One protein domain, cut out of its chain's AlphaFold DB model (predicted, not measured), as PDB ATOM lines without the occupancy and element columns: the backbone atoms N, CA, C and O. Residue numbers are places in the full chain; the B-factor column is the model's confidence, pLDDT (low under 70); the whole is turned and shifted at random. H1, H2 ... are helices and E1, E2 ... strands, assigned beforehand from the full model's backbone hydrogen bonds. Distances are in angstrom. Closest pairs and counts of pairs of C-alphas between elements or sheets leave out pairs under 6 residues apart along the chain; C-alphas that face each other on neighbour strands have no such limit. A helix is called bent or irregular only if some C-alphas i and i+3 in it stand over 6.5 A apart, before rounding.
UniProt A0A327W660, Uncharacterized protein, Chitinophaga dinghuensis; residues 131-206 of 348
ATOM      1  N   ILE A 131     -43.080 -44.867 -15.508       81.75
ATOM      2  CA  ILE A 131     -44.285 -44.198 -15.962       81.75
ATOM      3  C   ILE A 131     -43.894 -42.762 -16.279       81.75
ATOM      4  O   ILE A 131     -43.585 -41.969 -15.391       81.75
ATOM      5  N   GLN A 132     -43.935 -42.402 -17.556       86.44
ATOM      6  CA  GLN A 132     -43.819 -41.007 -17.937       86.44
ATOM      7  C   GLN A 132     -45.175 -40.328 -17.787       86.44
ATOM      8  O   GLN A 132     -46.118 -40.655 -18.507       86.44
ATOM      9  N   ILE A 133     -45.236 -39.341 -16.898       85.00
ATOM     10  CA  ILE A 133     -46.403 -38.486 -16.703       85.00
ATOM     11  C   ILE A 133     -46.281 -37.239 -17.581       85.00
ATOM     12  O   ILE A 133     -45.295 -36.503 -17.522       85.00
ATOM     13  N   ASN A 134     -47.298 -36.992 -18.397       85.75
ATOM     14  CA  ASN A 134     -47.462 -35.762 -19.153       85.75
ATOM     15  C   ASN A 134     -48.214 -34.741 -18.294       85.75
ATOM     16  O   ASN A 134     -49.229 -35.058 -17.666       85.75
ATOM     17  N   LYS A 135     -47.724 -33.501 -18.300       86.00
ATOM     18  CA  LYS A 135     -48.314 -32.374 -17.574       86.00
ATOM     19  C   LYS A 135     -48.800 -31.306 -18.547       86.00
ATOM     20  O   LYS A 135     -48.211 -31.127 -19.614       86.00
ATOM     21  N   ASP A 136     -49.871 -30.608 -18.188       88.00
ATOM     22  CA  ASP A 136     -50.322 -29.433 -18.924       88.00
ATOM     23  C   ASP A 136     -49.403 -28.222 -18.683       88.00
ATOM     24  O   ASP A 136     -48.454 -28.250 -17.896       88.00
ATOM     25  N   LYS A 137     -49.711 -27.117 -19.363       88.19
ATOM     26  CA  LYS A 137     -49.019 -25.825 -19.229       88.19
ATOM     27  C   LYS A 137     -49.028 -25.236 -17.809       88.19
ATOM     28  O   LYS A 137     -48.215 -24.363 -17.528       88.19
ATOM     29  N   ASN A 138     -49.921 -25.701 -16.936       87.25
ATOM     30  CA  ASN A 138     -50.029 -25.280 -15.540       87.25
ATOM     31  C   ASN A 138     -49.348 -26.277 -14.582       87.25
ATOM     32  O   ASN A 138     -49.404 -26.090 -13.368       87.25
ATOM     33  N   GLY A 139     -48.717 -27.335 -15.102       78.81
ATOM     34  CA  GLY A 139     -48.063 -28.374 -14.312       78.81
ATOM     35  C   GLY A 139     -49.005 -29.452 -13.768       78.81
ATOM     36  O   GLY A 139     -48.545 -30.302 -13.003       78.81
ATOM     37  N   LYS A 140     -50.288 -29.457 -14.157       81.62
ATOM     38  CA  LYS A 140     -51.248 -30.499 -13.767       81.62
ATOM     39  C   LYS A 140     -50.999 -31.767 -14.578       81.62
ATOM     40  O   LYS A 140     -50.842 -31.698 -15.793       81.62
ATOM     41  N   GLU A 141     -50.993 -32.921 -13.922       84.56
ATOM     42  CA  GLU A 141     -50.894 -34.230 -14.577       84.56
ATOM     43  C   GLU A 141     -52.155 -34.501 -15.405       84.56
ATOM     44  O   GLU A 141     -53.272 -34.327 -14.921       84.56
ATOM     45  N   VAL A 142     -51.975 -34.861 -16.678       89.88
ATOM     46  CA  VAL A 142     -53.088 -35.047 -17.631       89.88
ATOM     47  C   VAL A 142     -53.125 -36.430 -18.254       89.88
ATOM     48  O   VAL A 142     -54.185 -36.878 -18.675       89.88
ATOM     49  N   SER A 143     -51.979 -37.097 -18.350       90.81
ATOM     50  CA  SER A 143     -51.906 -38.472 -18.824       90.81
ATOM     51  C   SER A 143     -50.586 -39.108 -18.436       90.81
ATOM     52  O   SER A 143     -49.626 -38.413 -18.105       90.81
ATOM     53  N   GLY A 144     -50.515 -40.427 -18.507       89.81
ATOM     54  CA  GLY A 144     -49.277 -41.155 -18.313       89.81
ATOM     55  C   GLY A 144     -49.181 -42.370 -19.215       89.81
ATOM     56  O   GLY A 144     -50.179 -42.868 -19.741       89.81
ATOM     57  N   GLN A 145     -47.947 -42.811 -19.423       93.00
ATOM     58  CA  GLN A 145     -47.638 -43.957 -20.265       93.00
ATOM     59  C   GLN A 145     -46.401 -44.685 -19.756       93.00
ATOM     60  O   GLN A 145     -45.456 -44.051 -19.280       93.00
ATOM     61  N   ILE A 146     -46.389 -46.006 -19.896       94.31
ATOM     62  CA  ILE A 146     -45.195 -46.797 -19.611       94.31
ATOM     63  C   ILE A 146     -44.104 -46.507 -20.644       94.31
ATOM     64  O   ILE A 146     -44.344 -46.393 -21.853       94.31
ATOM     65  N   VAL A 147     -42.883 -46.378 -20.147       93.00
ATOM     66  CA  VAL A 147     -41.674 -46.190 -20.933       93.00
ATOM     67  C   VAL A 147     -40.662 -47.270 -20.589       93.00
ATOM     68  O   VAL A 147     -40.620 -47.784 -19.472       93.00
ATOM     69  N   VAL A 148     -39.825 -47.591 -21.563       92.06
ATOM     70  CA  VAL A 148     -38.626 -48.410 -21.365       92.06
ATOM     71  C   VAL A 148     -37.410 -47.556 -21.652       92.06
ATOM     72  O   VAL A 148     -37.479 -46.584 -22.404       92.06
ATOM     73  N   LYS A 149     -36.288 -47.900 -21.046       88.06
ATOM     74  CA  LYS A 149     -35.041 -47.162 -21.174       88.06
ATOM     75  C   LYS A 149     -33.999 -48.061 -21.844       88.06
ATOM     76  O   LYS A 149     -33.961 -49.254 -21.611       88.06
ATOM     77  N   MET A 150     -33.160 -47.549 -22.720       87.25
ATOM     78  CA  MET A 150     -32.191 -48.403 -23.412       87.25
ATOM     79  C   MET A 150     -30.961 -48.646 -22.540       87.25
ATOM     80  O   MET A 150     -30.402 -47.699 -21.981       87.25
ATOM     81  N   GLU A 151     -30.511 -49.894 -22.450       85.94
ATOM     82  CA  GLU A 151     -29.228 -50.233 -21.847       85.94
ATOM     83  C   GLU A 151     -28.112 -50.223 -22.902       85.94
ATOM     84  O   GLU A 151     -28.320 -50.246 -24.121       85.94
ATOM     85  N   LYS A 152     -26.858 -50.186 -22.441       83.81
ATOM     86  CA  LYS A 152     -25.699 -50.184 -23.340       83.81
ATOM     87  C   LYS A 152     -25.671 -51.460 -24.191       83.81
ATOM     88  O   LYS A 152     -25.385 -52.541 -23.683       83.81
ATOM     89  N   GLY A 153     -25.827 -51.307 -25.503       86.19
ATOM     90  CA  GLY A 153     -25.787 -52.410 -26.471       86.19
ATOM     91  C   GLY A 153     -27.165 -52.879 -26.940       86.19
ATOM     92  O   GLY A 153     -27.231 -53.698 -27.861       86.19
ATOM     93  N   ASP A 154     -28.239 -52.330 -26.374       91.31
ATOM     94  CA  ASP A 154     -29.579 -52.572 -26.881       91.31
ATOM     95  C   ASP A 154     -29.777 -51.991 -28.280       91.31
ATOM     96  O   ASP A 154     -29.175 -50.993 -28.684       91.31
ATOM     97  N   ASN A 155     -30.636 -52.656 -29.043       93.62
ATOM     98  CA  ASN A 155     -30.969 -52.315 -30.416       93.62
ATOM     99  C   ASN A 155     -32.389 -52.806 -30.744       93.62
ATOM    100  O   ASN A 155     -33.036 -53.472 -29.939       93.62
ATOM    101  N   ALA A 156     -32.878 -52.519 -31.953       95.19
ATOM    102  CA  ALA A 156     -34.235 -52.897 -32.355       95.19
ATOM    103  C   ALA A 156     -34.515 -54.409 -32.230       95.19
ATOM    104  O   ALA A 156     -35.635 -54.799 -31.913       95.19
ATOM    105  N   LYS A 157     -33.509 -55.278 -32.412       95.75
ATOM    106  CA  LYS A 157     -33.678 -56.733 -32.266       95.75
ATOM    107  C   LYS A 157     -33.845 -57.147 -30.803       95.75
ATOM    108  O   LYS A 157     -34.703 -57.984 -30.509       95.75
ATOM    109  N   THR A 158     -33.050 -56.579 -29.890       94.19
ATOM    110  CA  THR A 158     -33.209 -56.859 -28.453       94.19
ATOM    111  C   THR A 158     -34.540 -56.309 -27.952       94.19
ATOM    112  O   THR A 158     -35.263 -57.035 -27.276       94.19
ATOM    113  N   LEU A 159     -34.947 -55.117 -28.404       94.75
ATOM    114  CA  LEU A 159     -36.251 -54.529 -28.082       94.75
ATOM    115  C   LEU A 159     -37.435 -55.356 -28.614       94.75
ATOM    116  O   LEU A 159     -38.402 -55.581 -27.890       94.75
ATOM    117  N   SER A 160     -37.356 -55.837 -29.860       96.38
ATOM    118  CA  SER A 160     -38.357 -56.733 -30.462       96.38
ATOM    119  C   SER A 160     -38.549 -57.994 -29.620       96.38
ATOM    120  O   SER A 160     -39.681 -58.363 -29.310       96.38
ATOM    121  N   THR A 161     -37.442 -58.603 -29.185       94.06
ATOM    122  CA  THR A 161     -37.463 -59.796 -28.328       94.06
ATOM    123  C   THR A 161     -38.039 -59.475 -26.949       94.06
ATOM    124  O   THR A 161     -38.908 -60.196 -26.469       94.06
ATOM    125  N   TYR A 162     -37.595 -58.373 -26.338       93.94
ATOM    126  CA  TYR A 162     -38.021 -57.930 -25.012       93.94
ATOM    127  C   TYR A 162     -39.533 -57.672 -24.948       93.94
ATOM    128  O   TYR A 162     -40.212 -58.195 -24.067       93.94
ATOM    129  N   LEU A 163     -40.075 -56.914 -25.906       95.75
ATOM    130  CA  LEU A 163     -41.497 -56.556 -25.951       95.75
ATOM    131  C   LEU A 163     -42.382 -57.632 -26.601       95.75
ATOM    132  O   LEU A 163     -43.607 -57.540 -26.533       95.75
ATOM    133  N   GLY A 164     -41.789 -58.631 -27.262       94.50
ATOM    134  CA  GLY A 164     -42.525 -59.635 -28.029       94.50
ATOM    135  C   GLY A 164     -43.278 -59.045 -29.228       94.50
ATOM    136  O   GLY A 164     -44.403 -59.464 -29.505       94.50
ATOM    137  N   VAL A 165     -42.677 -58.069 -29.914       96.44
ATOM    138  CA  VAL A 165     -43.235 -57.392 -31.102       96.44
ATOM    139  C   VAL A 165     -42.388 -57.682 -32.337       96.44
ATOM    140  O   VAL A 165     -41.226 -58.070 -32.218       96.44
ATOM    141  N   ASP A 166     -42.936 -57.480 -33.536       96.88
ATOM    142  CA  ASP A 166     -42.164 -57.659 -34.768       96.88
ATOM    143  C   ASP A 166     -41.028 -56.622 -34.918       96.88
ATOM    144  O   ASP A 166     -41.000 -55.573 -34.266       96.88
ATOM    145  N   ALA A 167     -40.062 -56.930 -35.790       96.62
ATOM    146  CA  ALA A 167     -38.884 -56.091 -35.997       96.62
ATOM    147  C   ALA A 167     -39.242 -54.674 -36.472       96.62
ATOM    148  O   ALA A 167     -38.644 -53.703 -36.011       96.62
ATOM    149  N   LYS A 168     -40.262 -54.537 -37.329       96.56
ATOM    150  CA  LYS A 168     -40.706 -53.241 -37.851       96.56
ATOM    151  C   LYS A 168     -41.276 -52.379 -36.727       96.56
ATOM    152  O   LYS A 168     -40.975 -51.189 -36.651       96.56
ATOM    153  N   LYS A 169     -42.064 -52.969 -35.829       96.88
ATOM    154  CA  LYS A 169     -42.606 -52.280 -34.661       96.88
ATOM    155  C   LYS A 169     -41.497 -51.846 -33.708       96.88
ATOM    156  O   LYS A 169     -41.525 -50.719 -33.218       96.88
ATOM    157  N   ALA A 170     -40.503 -52.700 -33.468       96.94
ATOM    158  CA  ALA A 170     -39.367 -52.342 -32.626       96.94
ATOM    159  C   ALA A 170     -38.525 -51.204 -33.228       96.94
ATOM    160  O   ALA A 170     -38.143 -50.287 -32.506       96.94
ATOM    161  N   GLU A 171     -38.288 -51.204 -34.542       96.81
ATOM    162  CA  GLU A 171     -37.628 -50.093 -35.246       96.81
ATOM    163  C   GLU A 171     -38.430 -48.789 -35.145       96.81
ATOM    164  O   GLU A 171     -37.864 -47.730 -34.867       96.81
ATOM    165  N   GLN A 172     -39.755 -48.859 -35.299       96.88
ATOM    166  CA  GLN A 172     -40.635 -47.706 -35.108       96.88
ATOM    167  C   GLN A 172     -40.529 -47.147 -33.688       96.88
ATOM    168  O   GLN A 172     -40.346 -45.943 -33.525       96.88
ATOM    169  N   LEU A 173     -40.585 -47.998 -32.661       96.62
ATOM    170  CA  LEU A 173     -40.424 -47.578 -31.268       96.62
ATOM    171  C   LEU A 173     -39.045 -46.945 -31.028       96.62
ATOM    172  O   LEU A 173     -38.965 -45.844 -30.486       96.62
ATOM    173  N   MET A 174     -37.976 -47.581 -31.510       94.38
ATOM    174  CA  MET A 174     -36.602 -47.064 -31.440       94.38
ATOM    175  C   MET A 174     -36.455 -45.682 -32.080       94.38
ATOM    176  O   MET A 174     -35.728 -44.841 -31.558       94.38
ATOM    177  N   SER A 175     -37.166 -45.408 -33.178       95.38
ATOM    178  CA  SER A 175     -37.125 -44.094 -33.836       95.38
ATOM    179  C   SER A 175     -37.694 -42.958 -32.975       95.38
ATOM    180  O   SER A 175     -37.379 -41.792 -33.207       95.38
ATOM    181  N   THR A 176     -38.496 -43.289 -31.956       95.06
ATOM    182  CA  THR A 176     -39.073 -42.326 -31.000       95.06
ATOM    183  C   THR A 176     -38.220 -42.122 -29.746       95.06
ATOM    184  O   THR A 176     -38.617 -41.367 -28.855       95.06
ATOM    185  N   MET A 177     -37.062 -42.786 -29.664       93.50
ATOM    186  CA  MET A 177     -36.175 -42.725 -28.508       93.50
ATOM    187  C   MET A 177     -35.708 -41.289 -28.242       93.50
ATOM    188  O   MET A 177     -35.164 -40.614 -29.119       93.50
ATOM    189  N   SER A 178     -35.893 -40.815 -27.013       90.56
ATOM    190  CA  SER A 178     -35.377 -39.518 -26.584       90.56
ATOM    191  C   SER A 178     -33.863 -39.560 -26.350       90.56
ATOM    192  O   SER A 178     -33.241 -40.616 -26.282       90.56
ATOM    193  N   LYS A 179     -33.238 -38.382 -26.224       87.81
ATOM    194  CA  LYS A 179     -31.773 -38.238 -26.079       87.81
ATOM    195  C   LYS A 179     -31.186 -38.998 -24.890       87.81
ATOM    196  O   LYS A 179     -30.014 -39.350 -24.907       87.81
ATOM    197  N   ASP A 180     -31.990 -39.202 -23.860       82.00
ATOM    198  CA  ASP A 180     -31.634 -39.940 -22.659       82.00
ATOM    199  C   ASP A 180     -31.826 -41.458 -22.818       82.00
ATOM    200  O   ASP A 180     -31.604 -42.183 -21.862       82.00
ATOM    201  N   GLY A 181     -32.238 -41.955 -23.987       87.12
ATOM    202  CA  GLY A 181     -32.445 -43.380 -24.247       87.12
ATOM    203  C   GLY A 181     -33.832 -43.901 -23.865       87.12
ATOM    204  O   GLY A 181     -34.026 -45.111 -23.828       87.12
ATOM    205  N   THR A 182     -34.790 -43.029 -23.546       90.25
ATOM    206  CA  THR A 182     -36.148 -43.437 -23.149       90.25
ATOM    207  C   THR A 182     -37.046 -43.629 -24.373       90.25
ATOM    208  O   THR A 182     -37.073 -42.796 -25.276       90.25
ATOM    209  N   ILE A 183     -37.813 -44.715 -24.402       93.88
ATOM    210  CA  ILE A 183     -38.767 -45.064 -25.458       93.88
ATOM    211  C   ILE A 183     -40.161 -45.153 -24.848       93.88
ATOM    212  O   ILE A 183     -40.410 -45.911 -23.911       93.88
ATOM    213  N   LYS A 184     -41.088 -44.388 -25.418       94.56
ATOM    214  CA  LYS A 184     -42.497 -44.373 -25.022       94.56
ATOM    215  C   LYS A 184     -43.208 -45.560 -25.658       94.56
ATOM    216  O   LYS A 184     -43.224 -45.672 -26.884       94.56
ATOM    217  N   LEU A 185     -43.792 -46.442 -24.850       95.56
ATOM    218  CA  LEU A 185     -44.503 -47.591 -25.398       95.56
ATOM    219  C   LEU A 185     -45.909 -47.194 -25.846       95.56
ATOM    220  O   LEU A 185     -46.626 -46.447 -25.182       95.56
ATOM    221  N   THR A 186     -46.298 -47.717 -27.003       94.69
ATOM    222  CA  THR A 186     -47.595 -47.466 -27.637       94.69
ATOM    223  C   THR A 186     -48.572 -48.593 -27.309       94.69
ATOM    224  O   THR A 186     -48.158 -49.717 -27.034       94.69
ATOM    225  N   ASN A 187     -49.875 -48.294 -27.309       95.75
ATOM    226  CA  ASN A 187     -50.925 -49.209 -26.836       95.75
ATOM    227  C   ASN A 187     -51.017 -50.536 -27.608       95.75
ATOM    228  O   ASN A 187     -51.598 -51.489 -27.099       95.75
ATOM    229  N   ASP A 188     -50.465 -50.612 -28.815       94.19
ATOM    230  CA  ASP A 188     -50.411 -51.831 -29.621       94.19
ATOM    231  C   ASP A 188     -49.277 -52.791 -29.212       94.19
ATOM    232  O   ASP A 188     -49.207 -53.913 -29.710       94.19
ATOM    233  N   VAL A 189     -48.412 -52.395 -28.272       96.44
ATOM    234  CA  VAL A 189     -47.485 -53.315 -27.598       96.44
ATOM    235  C   VAL A 189     -48.268 -54.179 -26.588       96.44
ATOM    236  O   VAL A 189     -49.096 -53.641 -25.845       96.44
ATOM    237  N   PRO A 190     -48.023 -55.504 -26.509       95.38
ATOM    238  CA  PRO A 190     -48.738 -56.398 -25.597       95.38
ATOM    239  C   PRO A 190     -48.805 -55.885 -24.149       95.38
ATOM    240  O   PRO A 190     -47.787 -55.548 -23.549       95.38
ATOM    241  N   GLY A 191     -50.019 -55.807 -23.595       96.00
ATOM    242  CA  GLY A 191     -50.288 -55.351 -22.223       96.00
ATOM    243  C   GLY A 191     -50.192 -53.835 -21.999       96.00
ATOM    244  O   GLY A 191     -50.731 -53.331 -21.013       96.00
ATOM    245  N   VAL A 192     -49.588 -53.074 -22.919       97.19
ATOM    246  CA  VAL A 192     -49.343 -51.633 -22.735       97.19
ATOM    247  C   VAL A 192     -50.629 -50.816 -22.713       97.19
ATOM    248  O   VAL A 192     -50.729 -49.897 -21.907       97.19
ATOM    249  N   ALA A 193     -51.638 -51.166 -23.517       97.12
ATOM    250  CA  ALA A 193     -52.941 -50.495 -23.465       97.12
ATOM    251  C   ALA A 193     -53.560 -50.528 -22.056       97.12
ATOM    252  O   ALA A 193     -54.004 -49.499 -21.549       97.12
ATOM    253  N   ALA A 194     -53.534 -51.694 -21.407       97.25
ATOM    254  CA  ALA A 194     -54.073 -51.902 -20.067       97.25
ATOM    255  C   ALA A 194     -53.271 -51.147 -18.997       97.25
ATOM    256  O   ALA A 194     -53.849 -50.505 -18.117       97.25
ATOM    257  N   ILE A 195     -51.937 -51.178 -19.096       97.44
ATOM    258  CA  ILE A 195     -51.033 -50.439 -18.202       97.44
ATOM    259  C   ILE A 195     -51.281 -48.934 -18.334       97.44
ATOM    260  O   ILE A 195     -51.533 -48.260 -17.338       97.44
ATOM    261  N   ASN A 196     -51.285 -48.408 -19.560       96.38
ATOM    262  CA  ASN A 196     -51.529 -46.992 -19.813       96.38
ATOM    263  C   ASN A 196     -52.923 -46.578 -19.329       96.38
ATOM    264  O   ASN A 196     -53.058 -45.531 -18.703       96.38
ATOM    265  N   ALA A 197     -53.959 -47.392 -19.549       96.38
ATOM    266  CA  ALA A 197     -55.291 -47.112 -19.016       96.38
ATOM    267  C   ALA A 197     -55.291 -47.039 -17.481       96.38
ATOM    268  O   ALA A 197     -55.836 -46.096 -16.922       96.38
ATOM    269  N   SER A 198     -54.609 -47.972 -16.814       94.44
ATOM    270  CA  SER A 198     -54.469 -48.000 -15.351       94.44
ATOM    271  C   SER A 198     -53.775 -46.753 -14.797       94.44
ATOM    272  O   SER A 198     -54.179 -46.209 -13.773       94.44
ATOM    273  N   VAL A 199     -52.731 -46.280 -15.485       91.56
ATOM    274  CA  VAL A 199     -52.030 -45.039 -15.134       91.56
ATOM    275  C   VAL A 199     -52.942 -43.827 -15.316       91.56
ATOM    276  O   VAL A 199     -52.995 -42.957 -14.452       91.56
ATOM    277  N   ASN A 200     -53.662 -43.752 -16.436       92.25
ATOM    278  CA  ASN A 200     -54.542 -42.620 -16.727       92.25
ATOM    279  C   ASN A 200     -55.757 -42.567 -15.792       92.25
ATOM    280  O   ASN A 200     -56.184 -41.470 -15.430       92.25
ATOM    281  N   ASP A 201     -56.270 -43.723 -15.366       90.62
ATOM    282  CA  ASP A 201     -57.305 -43.812 -14.337       90.62
ATOM    283  C   ASP A 201     -56.802 -43.263 -12.997       90.62
ATOM    284  O   ASP A 201     -57.452 -42.401 -12.420       90.62
ATOM    285  N   MET A 202     -55.594 -43.632 -12.560       85.38
ATOM    286  CA  MET A 202     -54.971 -43.058 -11.357       85.38
ATOM    287  C   MET A 202     -54.793 -41.534 -11.437       85.38
ATOM    288  O   MET A 202     -54.944 -40.848 -10.432       85.38
ATOM    289  N   ILE A 203     -54.475 -40.989 -12.612       83.38
ATOM    290  CA  ILE A 203     -54.311 -39.537 -12.796       83.38
ATOM    291  C   ILE A 203     -55.666 -38.820 -12.781       83.38
ATOM    292  O   ILE A 203     -55.793 -37.736 -12.215       83.38
ATOM    293  N   THR A 204     -56.675 -39.400 -13.432       85.12
ATOM    294  CA  THR A 204     -57.994 -38.771 -13.605       85.12
ATOM    295  C   THR A 204     -58.867 -38.927 -12.365       85.12
ATOM    296  O   THR A 204     -59.550 -37.984 -11.973       85.12
ATOM    297  N   ASN A 205     -58.807 -40.097 -11.739       81.88
ATOM    298  CA  ASN A 205     -59.589 -40.504 -10.579       81.88
ATOM    299  C   ASN A 205     -58.671 -40.690  -9.362       81.88
ATOM    300  O   ASN A 205     -58.768 -41.689  -8.651       81.88
ATOM    301  N   SER A 206     -57.758 -39.741  -9.122       78.19
ATOM    302  CA  SER A 206     -56.749 -39.829  -8.054       78.19
ATOM    303  C   SER A 206     -57.342 -40.078  -6.667       78.19
ATOM    304  O   SER A 206     -56.721 -40.751  -5.852       78.19
TER     305      SER A 206
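This is residues 131 to 206 of the 348 residues of an uncharacterized protein of Chitinophaga dinghuensis (UniProt A0A327W660). What shape do the atoms make? One long bent strand, E2, joins two ends: at one end it forms a hairpin with E1, with H3 packed over it; at the other, beyond short E3, H1 and H2 make a small, about perpendicular pair. What is it made of? The 76 printed residues include three named helices and three named strands, in the order E1 E2 H1 H2 E3 H3, a mixed class; the antiparallel sheet runs E1 E2 E3. How tight is it? It is only just compact, close to loose, with a radius of gyration of the C-alphas of 13.5 A and spans of 37 by 25 by 17 A.

How do the strands pair? E1, residues 131 to 135, and E2, residues 141 to 149, form an antiparallel hairpin, with N 132 and O 145 at 2.8 A. E2 bends by 55 degrees at residue 146 and over residues 147 to 149 pairs antiparallel with E3, residues 182 to 184, with N 183 and O 148 at 2.8 A. Where are the helices? H1, residues 156 to 163, touches H2, residues 167 to 175, about perpendicular at 77 degrees, with closest C-alphas Ser 160 and Ala 170 at 5.0 A; H2 only grazes the sheet with residues 173 to 175. H3, residues 192 to 204, is on one face of the sheet, making two layers, a helix layer and a sheet layer; its height over the sheet is 5.7 A, and it lies over E2, slantwise at 34 degrees on the local plane, with closest C-alphas Gln 145 and Asn 196 at 5.0 A. Are the helix backbones complete? In H1, H2 and H3 every O i to N i+4 pair is within hydrogen-bond range.

Where does E1 begin? C-alpha 131 is at (-44.285, -44.198, -15.962). How long are E2 and H3? E2 measures 21.5 A from first to last C-alpha and H3 18.0 A, ending at C-alpha 204, (-57.994, -38.771, -13.605).

How far does it reach? The two C-alphas farthest apart, of Gly 153 and Asn 205, are 39.2 A apart. Is it unbroken and sure? The printed part has no cut and no long link, and no printed residue is under 70 in pLDDT.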